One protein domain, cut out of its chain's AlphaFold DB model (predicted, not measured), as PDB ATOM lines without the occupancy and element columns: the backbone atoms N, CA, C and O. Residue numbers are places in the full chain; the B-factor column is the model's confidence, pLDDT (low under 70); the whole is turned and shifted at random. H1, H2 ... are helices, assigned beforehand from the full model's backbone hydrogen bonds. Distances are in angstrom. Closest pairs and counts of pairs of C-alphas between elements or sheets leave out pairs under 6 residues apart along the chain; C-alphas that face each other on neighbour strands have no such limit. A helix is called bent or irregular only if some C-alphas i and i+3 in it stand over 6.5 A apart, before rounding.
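This is residues 106 to 157 of the 157 residues of an uncharacterized protein of Nocardia puris (UniProt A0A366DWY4). Two helices, H1 and H2, cross at about a right angle and make a small compact body, from which the last stretch of the chain, residues 147 to 157 with the short helix H3, sticks out as a free tail. The tail gives the whole much of its length. The printed part has 52 residues, with three named helices in the order H1, H2, H3 and no named strand; the class is all helix. The whole is loose, with a radius of gyration of the C-alphas of 12.8 A, and its C-alphas span 44 by 17 by 16 A.

H1, residues 106 to 119, is the longest helix by residues. A short link of 9 residues joins it to H2, residues 129 to 137. H1 and H2 touch, with 9 pairs of C-alphas within 8 A. Their closest C-alphas are those of Ala 114 and Met 134, 5.9 A apart. The lines of the two helices are about perpendicular, at 87 degrees, and their centres are 9.1 A apart. Another short link of 9 residues leads from H2 to H3, residues 147 to 151. H3 touches no helix: it is apart from H1 and apart from H2. In H1, H2 and H3 every pair of O i and N i+4 is within hydrogen-bond range.

H1 begins at Ser 106, with its C-alpha at (133.305, 151.508, 103.877), and ends at Ala 119, with its C-alpha at (139.367, 132.361, 105.252); it measures 20.1 A from first to last C-alpha. H2 runs from Leu 129 to His 137, 12.2 A from first to last C-alpha, and its first C-alpha is at (126.817, 141.016, 99.623). H3 runs from Glu 147 to Ser 151, 6.0 A from first to last C-alpha, and its last C-alpha is at (124.627, 120.376, 88.256). None of the three helices is bent or irregular.

The outline is a rod, and the two C-alphas farthest apart, those of Ala 108 and Gly 156, are 44.3 A from each other. Residues 147 to 157, of which 147 to 151 belong to H3, stand free. Without them the body has 41 residues, spans 28 by 17 by 16 A and has a radius of gyration of 9.2 A. The printed part has no cut, and neither link is long. It ends at Asp 157, the chain's last residue. The mean pLDDT of the printed part is 91.3, and no printed residue is under 70; H3 has a mean of 86, against 96 for H1 and 95 for H2.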
ATOM      1  N   SER A 106     133.891 152.595 104.669       93.44
ATOM      2  CA  SER A 106     133.305 151.508 103.877       93.44
ATOM      3  C   SER A 106     134.334 150.636 103.140       93.44
ATOM      4  O   SER A 106     134.064 149.470 102.881       93.44
ATOM      5  N   ARG A 107     135.531 151.163 102.830       94.94
ATOM      6  CA  ARG A 107     136.614 150.362 102.225       94.94
ATOM      7  C   ARG A 107     137.197 149.361 103.218       94.94
ATOM      8  O   ARG A 107     137.306 148.189 102.893       94.94
ATOM      9  N   ALA A 108     137.494 149.809 104.440       96.25
ATOM     10  CA  ALA A 108     137.976 148.920 105.498       96.25
ATOM     11  C   ALA A 108     136.925 147.861 105.874       96.25
ATOM     12  O   ALA A 108     137.279 146.723 106.174       96.25
ATOM     13  N   LEU A 109     135.637 148.223 105.812       96.62
ATOM     14  CA  LEU A 109     134.528 147.280 105.973       96.62
ATOM     15  C   LEU A 109     134.538 146.199 104.879       96.62
ATOM     16  O   LEU A 109     134.511 145.013 105.197       96.62
ATOM     17  N   ALA A 110     134.632 146.592 103.603       97.00
ATOM     18  CA  ALA A 110     134.695 145.651 102.484       97.00
ATOM     19  C   ALA A 110     135.912 144.716 102.577       97.00
ATOM     20  O   ALA A 110     135.777 143.510 102.368       97.00
ATOM     21  N   ASP A 111     137.075 145.244 102.969       96.75
ATOM     22  CA  ASP A 111     138.289 144.450 103.179       96.75
ATOM     23  C   ASP A 111     138.105 143.411 104.299       96.75
ATOM     24  O   ASP A 111     138.538 142.266 104.159       96.75
ATOM     25  N   ALA A 112     137.426 143.767 105.396       97.31
ATOM     26  CA  ALA A 112     137.129 142.837 106.487       97.31
ATOM     27  C   ALA A 112     136.160 141.720 106.058       97.31
ATOM     28  O   ALA A 112     136.375 140.553 106.398       97.31
ATOM     29  N   ILE A 113     135.129 142.063 105.279       97.75
ATOM     30  CA  ILE A 113     134.179 141.096 104.709       97.75
ATOM     31  C   ILE A 113     134.909 140.123 103.770       97.75
ATOM     32  O   ILE A 113     134.775 138.905 103.914       97.75
ATOM     33  N   ALA A 114     135.727 140.645 102.849       97.06
ATOM     34  CA  ALA A 114     136.516 139.836 101.921       97.06
ATOM     35  C   ALA A 114     137.503 138.921 102.663       97.06
ATOM     36  O   ALA A 114     137.596 137.732 102.362       97.06
ATOM     37  N   ALA A 115     138.190 139.435 103.686       96.88
ATOM     38  CA  ALA A 115     139.134 138.654 104.483       96.88
ATOM     39  C   ALA A 115     138.472 137.455 105.183       96.88
ATOM     40  O   ALA A 115     139.048 136.364 105.197       96.88
ATOM     41  N   GLN A 116     137.261 137.618 105.731       97.06
ATOM     42  CA  GLN A 116     136.525 136.485 106.303       97.06
ATOM     43  C   GLN A 116     136.150 135.444 105.242       97.06
ATOM     44  O   GLN A 116     136.293 134.250 105.493       97.06
ATOM     45  N   ALA A 117     135.704 135.874 104.060       95.50
ATOM     46  CA  ALA A 117     135.327 134.967 102.978       95.50
ATOM     47  C   ALA A 117     136.522 134.234 102.349       95.50
ATOM     48  O   ALA A 117     136.401 133.072 101.968       95.50
ATOM     49  N   LEU A 118     137.693 134.874 102.289       95.69
ATOM     50  CA  LEU A 118     138.946 134.214 101.916       95.69
ATOM     51  C   LEU A 118     139.335 133.117 102.913       95.69
ATOM     52  O   LEU A 118     139.868 132.083 102.513       95.69
ATOM     53  N   ALA A 119     139.085 133.341 104.207       95.56
ATOM     54  CA  ALA A 119     139.367 132.361 105.252       95.56
ATOM     55  C   ALA A 119     138.345 131.208 105.272       95.56
ATOM     56  O   ALA A 119     138.720 130.066 105.538       95.56
ATOM     57  N   ASP A 120     137.075 131.495 104.984       94.94
ATOM     58  CA  ASP A 120     136.002 130.506 104.884       94.94
ATOM     59  C   ASP A 120     135.030 130.849 103.736       94.94
ATOM     60  O   ASP A 120     134.109 131.655 103.917       94.94
ATOM     61  N   PRO A 121     135.172 130.202 102.561       91.88
ATOM     62  CA  PRO A 121     134.332 130.474 101.393       91.88
ATOM     63  C   PRO A 121     132.830 130.262 101.622       91.88
ATOM     64  O   PRO A 121     132.009 130.819 100.893       91.88
ATOM     65  N   ARG A 122     132.433 129.496 102.651       90.81
ATOM     66  CA  ARG A 122     131.014 129.287 102.995       90.81
ATOM     67  C   ARG A 122     130.325 130.578 103.442       90.81
ATOM     68  O   ARG A 122     129.102 130.672 103.356       90.81
ATOM     69  N   LYS A 123     131.095 131.588 103.863       95.00
ATOM     70  CA  LYS A 123     130.595 132.918 104.238       95.00
ATOM     71  C   LYS A 123     130.153 133.774 103.051       95.00
ATOM     72  O   LYS A 123     129.526 134.811 103.262       95.00
ATOM     73  N   ALA A 124     130.441 133.343 101.823       94.19
ATOM     74  CA  ALA A 124     130.074 134.020 100.583       94.19
ATOM     75  C   ALA A 124     129.069 133.197  99.747       94.19
ATOM     76  O   ALA A 124     129.362 132.854  98.599       94.19
ATOM     77  N   PRO A 125     127.878 132.848 100.277       91.19
ATOM     78  CA  PRO A 125     126.899 132.100  99.495       91.19
ATOM     79  C   PRO A 125     126.426 132.916  98.274       91.19
ATOM     80  O   PRO A 125     126.409 134.152  98.349       91.19
ATOM     81  N   PRO A 126     125.999 132.257  97.176       89.19
ATOM     82  CA  PRO A 126     125.505 132.938  95.981       89.19
ATOM     83  C   PRO A 126     124.457 134.012  96.291       89.19
ATOM     84  O   PRO A 126     123.495 133.762  97.019       89.19
ATOM     85  N   GLY A 127     124.633 135.205  95.720       87.50
ATOM     86  CA  GLY A 127     123.684 136.315  95.853       87.50
ATOM     87  C   GLY A 127     123.780 137.105  97.164       87.50
ATOM     88  O   GLY A 127     122.975 138.008  97.380       87.50
ATOM     89  N   SER A 128     124.747 136.802  98.035       93.12
ATOM     90  CA  SER A 128     125.058 137.621  99.218       93.12
ATOM     91  C   SER A 128     125.927 138.834  98.877       93.12
ATOM     92  O   SER A 128     126.693 138.790  97.911       93.12
ATOM     93  N   LEU A 129     125.891 139.878  99.717       94.62
ATOM     94  CA  LEU A 129     126.817 141.016  99.623       94.62
ATOM     95  C   LEU A 129     128.279 140.544  99.609       94.62
ATOM     96  O   LEU A 129     129.061 140.974  98.766       94.62
ATOM     97  N   THR A 130     128.623 139.600 100.488       95.38
ATOM     98  CA  THR A 130     129.955 138.989 100.551       95.38
ATOM     99  C   THR A 130     130.370 138.380  99.211       95.38
ATOM    100  O   THR A 130     131.491 138.607  98.767       95.38
ATOM    101  N   SER A 131     129.476 137.655  98.525       94.12
ATOM    102  CA  SER A 131     129.780 137.079  97.204       94.12
ATOM    103  C   SER A 131     130.022 138.141  96.126       94.12
ATOM    104  O   SER A 131     130.881 137.952  95.266       94.12
ATOM    105  N   VAL A 132     129.325 139.282  96.197       94.44
ATOM    106  CA  VAL A 132     129.540 140.417  95.284       94.44
ATOM    107  C   VAL A 132     130.903 141.060  95.536       94.44
ATOM    108  O   VAL A 132     131.671 141.240  94.594       94.44
ATOM    109  N   ILE A 133     131.235 141.332  96.802       95.75
ATOM    110  CA  ILE A 133     132.539 141.889  97.192       95.75
ATOM    111  C   ILE A 133     133.670 140.956  96.752       95.75
ATOM    112  O   ILE A 133     134.652 141.410  96.174       95.75
ATOM    113  N   MET A 134     133.520 139.646  96.968       95.88
ATOM    114  CA  MET A 134     134.517 138.662  96.549       95.88
ATOM    115  C   MET A 134     134.719 138.640  95.033       95.88
ATOM    116  O   MET A 134     135.859 138.590  94.583       95.88
ATOM    117  N   ALA A 135     133.647 138.726  94.244       94.06
ATOM    118  CA  ALA A 135     133.755 138.789  92.788       94.06
ATOM    119  C   ALA A 135     134.488 140.054  92.299       94.06
ATOM    120  O   ALA A 135     135.201 139.994  91.298       94.06
ATOM    121  N   GLU A 136     134.320 141.186  92.988       93.31
ATOM    122  CA  GLU A 136     134.960 142.458  92.634       93.31
ATOM    123  C   GLU A 136     136.424 142.535  93.097       93.31
ATOM    124  O   GLU A 136     137.293 142.960  92.337       93.31
ATOM    125  N   HIS A 137     136.707 142.120  94.334       94.19
ATOM    126  CA  HIS A 137     138.036 142.231  94.945       94.19
ATOM    127  C   HIS A 137     138.973 141.082  94.550       94.19
ATOM    128  O   HIS A 137     140.187 141.275  94.507       94.19
ATOM    129  N   HIS A 138     138.411 139.904  94.264       93.62
ATOM    130  CA  HIS A 138     139.145 138.673  93.960       93.62
ATOM    131  C   HIS A 138     138.600 137.983  92.696       93.62
ATOM    132  O   HIS A 138     138.147 136.833  92.764       93.62
ATOM    133  N   PRO A 139     138.630 138.654  91.525       93.25
ATOM    134  CA  PRO A 139     138.098 138.105  90.274       93.25
ATOM    135  C   PRO A 139     138.826 136.831  89.811       93.25
ATOM    136  O   PRO A 139     138.310 136.088  88.976       93.25
ATOM    137  N   GLU A 140     140.025 136.566  90.332       94.12
ATOM    138  CA  GLU A 140     140.794 135.346  90.101       94.12
ATOM    139  C   GLU A 140     140.243 134.112  90.832       94.12
ATOM    140  O   GLU A 140     140.575 132.987  90.451       94.12
ATOM    141  N   ILE A 141     139.419 134.296  91.869       89.81
ATOM    142  CA  ILE A 141     138.838 133.205  92.657       89.81
ATOM    143  C   ILE A 141     137.477 132.829  92.058       89.81
ATOM    144  O   ILE A 141     136.562 133.657  92.072       89.81
ATOM    145  N   PRO A 142     137.293 131.582  91.576       85.19
ATOM    146  CA  PRO A 142     136.004 131.132  91.065       85.19
ATOM    147  C   PRO A 142     134.922 131.239  92.141       85.19
ATOM    148  O   PRO A 142     135.001 130.584  93.180       85.19
ATOM    149  N   GLN A 143     133.905 132.059  91.883       81.56
ATOM    150  CA  GLN A 143     132.777 132.215  92.794       81.56
ATOM    151  C   GLN A 143     131.729 131.119  92.563       81.56
ATOM    152  O   GLN A 143     131.524 130.699  91.417       81.56
ATOM    153  N   PRO A 144     131.027 130.671  93.619       78.56
ATOM    154  CA  PRO A 144     129.889 129.779  93.469       78.56
ATOM    155  C   PRO A 144     128.821 130.397  92.557       78.56
ATOM    156  O   PRO A 144     128.373 131.520  92.784       78.56
ATOM    157  N   THR A 145     128.404 129.668  91.522       81.62
ATOM    158  CA  THR A 145     127.358 130.111  90.586       81.62
ATOM    159  C   THR A 145     126.050 129.373  90.839       81.62
ATOM    160  O   THR A 145     126.026 128.341  91.508       81.62
ATOM    161  N   TRP A 146     124.953 129.876  90.267       81.69
ATOM    162  CA  TRP A 146     123.665 129.175  90.287       81.69
ATOM    163  C   TRP A 146     123.709 127.814  89.569       81.69
ATOM    164  O   TRP A 146     122.991 126.899  89.947       81.69
ATOM    165  N   GLU A 147     124.603 127.640  88.595       86.12
ATOM    166  CA  GLU A 147     124.760 126.373  87.870       86.12
ATOM    167  C   GLU A 147     125.338 125.251  88.741       86.12
ATOM    168  O   GLU A 147     125.050 124.080  88.515       86.12
ATOM    169  N   MET A 148     126.137 125.580  89.763       84.19
ATOM    170  CA  MET A 148     126.740 124.570  90.637       84.19
ATOM    171  C   MET A 148     125.691 123.701  91.352       84.19
ATOM    172  O   MET A 148     125.734 122.484  91.158       84.19
ATOM    173  N   PRO A 149     124.730 124.260  92.120       84.44
ATOM    174  CA  PRO A 149     123.702 123.448  92.760       84.44
ATOM    175  C   PRO A 149     122.832 122.697  91.746       84.44
ATOM    176  O   PRO A 149     122.512 121.540  92.006       84.44
ATOM    177  N   LEU A 150     122.516 123.297  90.587       87.25
ATOM    178  CA  LEU A 150     121.766 122.623  89.519       87.25
ATOM    179  C   LEU A 150     122.506 121.381  89.008       87.25
ATOM    180  O   LEU A 150     121.933 120.302  88.948       87.25
ATOM    181  N   SER A 151     123.806 121.499  88.733       87.00
ATOM    182  CA  SER A 151     124.627 120.376  88.256       87.00
ATOM    183  C   SER A 151     124.817 119.257  89.289       87.00
ATOM    184  O   SER A 151     125.101 118.121  88.919       87.00
ATOM    185  N   SER A 152     124.666 119.574  90.578       85.50
ATOM    186  CA  SER A 152     124.711 118.606  91.682       85.50
ATOM    187  C   SER A 152     123.331 118.094  92.109       85.50
ATOM    188  O   SER A 152     123.241 117.297  93.040       85.50
ATOM    189  N   SER A 153     122.260 118.583  91.478       89.88
ATOM    190  CA  SER A 153     120.888 118.196  91.787       89.88
ATOM    191  C   SER A 153     120.669 116.725  91.444       89.88
ATOM    192  O   SER A 153     120.868 116.298  90.310       89.88
ATOM    193  N   GLU A 154     120.213 115.939  92.417       93.06
ATOM    194  CA  GLU A 154     119.791 114.550  92.191       93.06
ATOM    195  C   GLU A 154     118.298 114.445  91.828       93.06
ATOM    196  O   GLU A 154     117.766 113.342  91.698       93.06
ATOM    197  N   TRP A 155     117.604 115.578  91.653       89.44
ATOM    198  CA  TRP A 155     116.175 115.605  91.318       89.44
ATOM    199  C   TRP A 155     115.872 115.154  89.878       89.44
ATOM    200  O   TRP A 155     114.712 114.876  89.567       89.44
ATOM    201  N   GLY A 156     116.901 114.974  89.040       78.75
ATOM    202  CA  GLY A 156     116.790 114.384  87.703       78.75
ATOM    203  C   GLY A 156     116.207 115.319  86.643       78.75
ATOM    204  O   GLY A 156     115.672 114.825  85.646       78.75
ATOM    205  N   ASP A 157     116.281 116.630  86.878       76.81
ATOM    206  CA  ASP A 157     115.859 117.715  85.991       76.81
ATOM    207  C   ASP A 157     117.017 118.383  85.228       76.81
ATOM    208  O   ASP A 157     118.176 118.334  85.699       76.81
TER     209      ASP A 157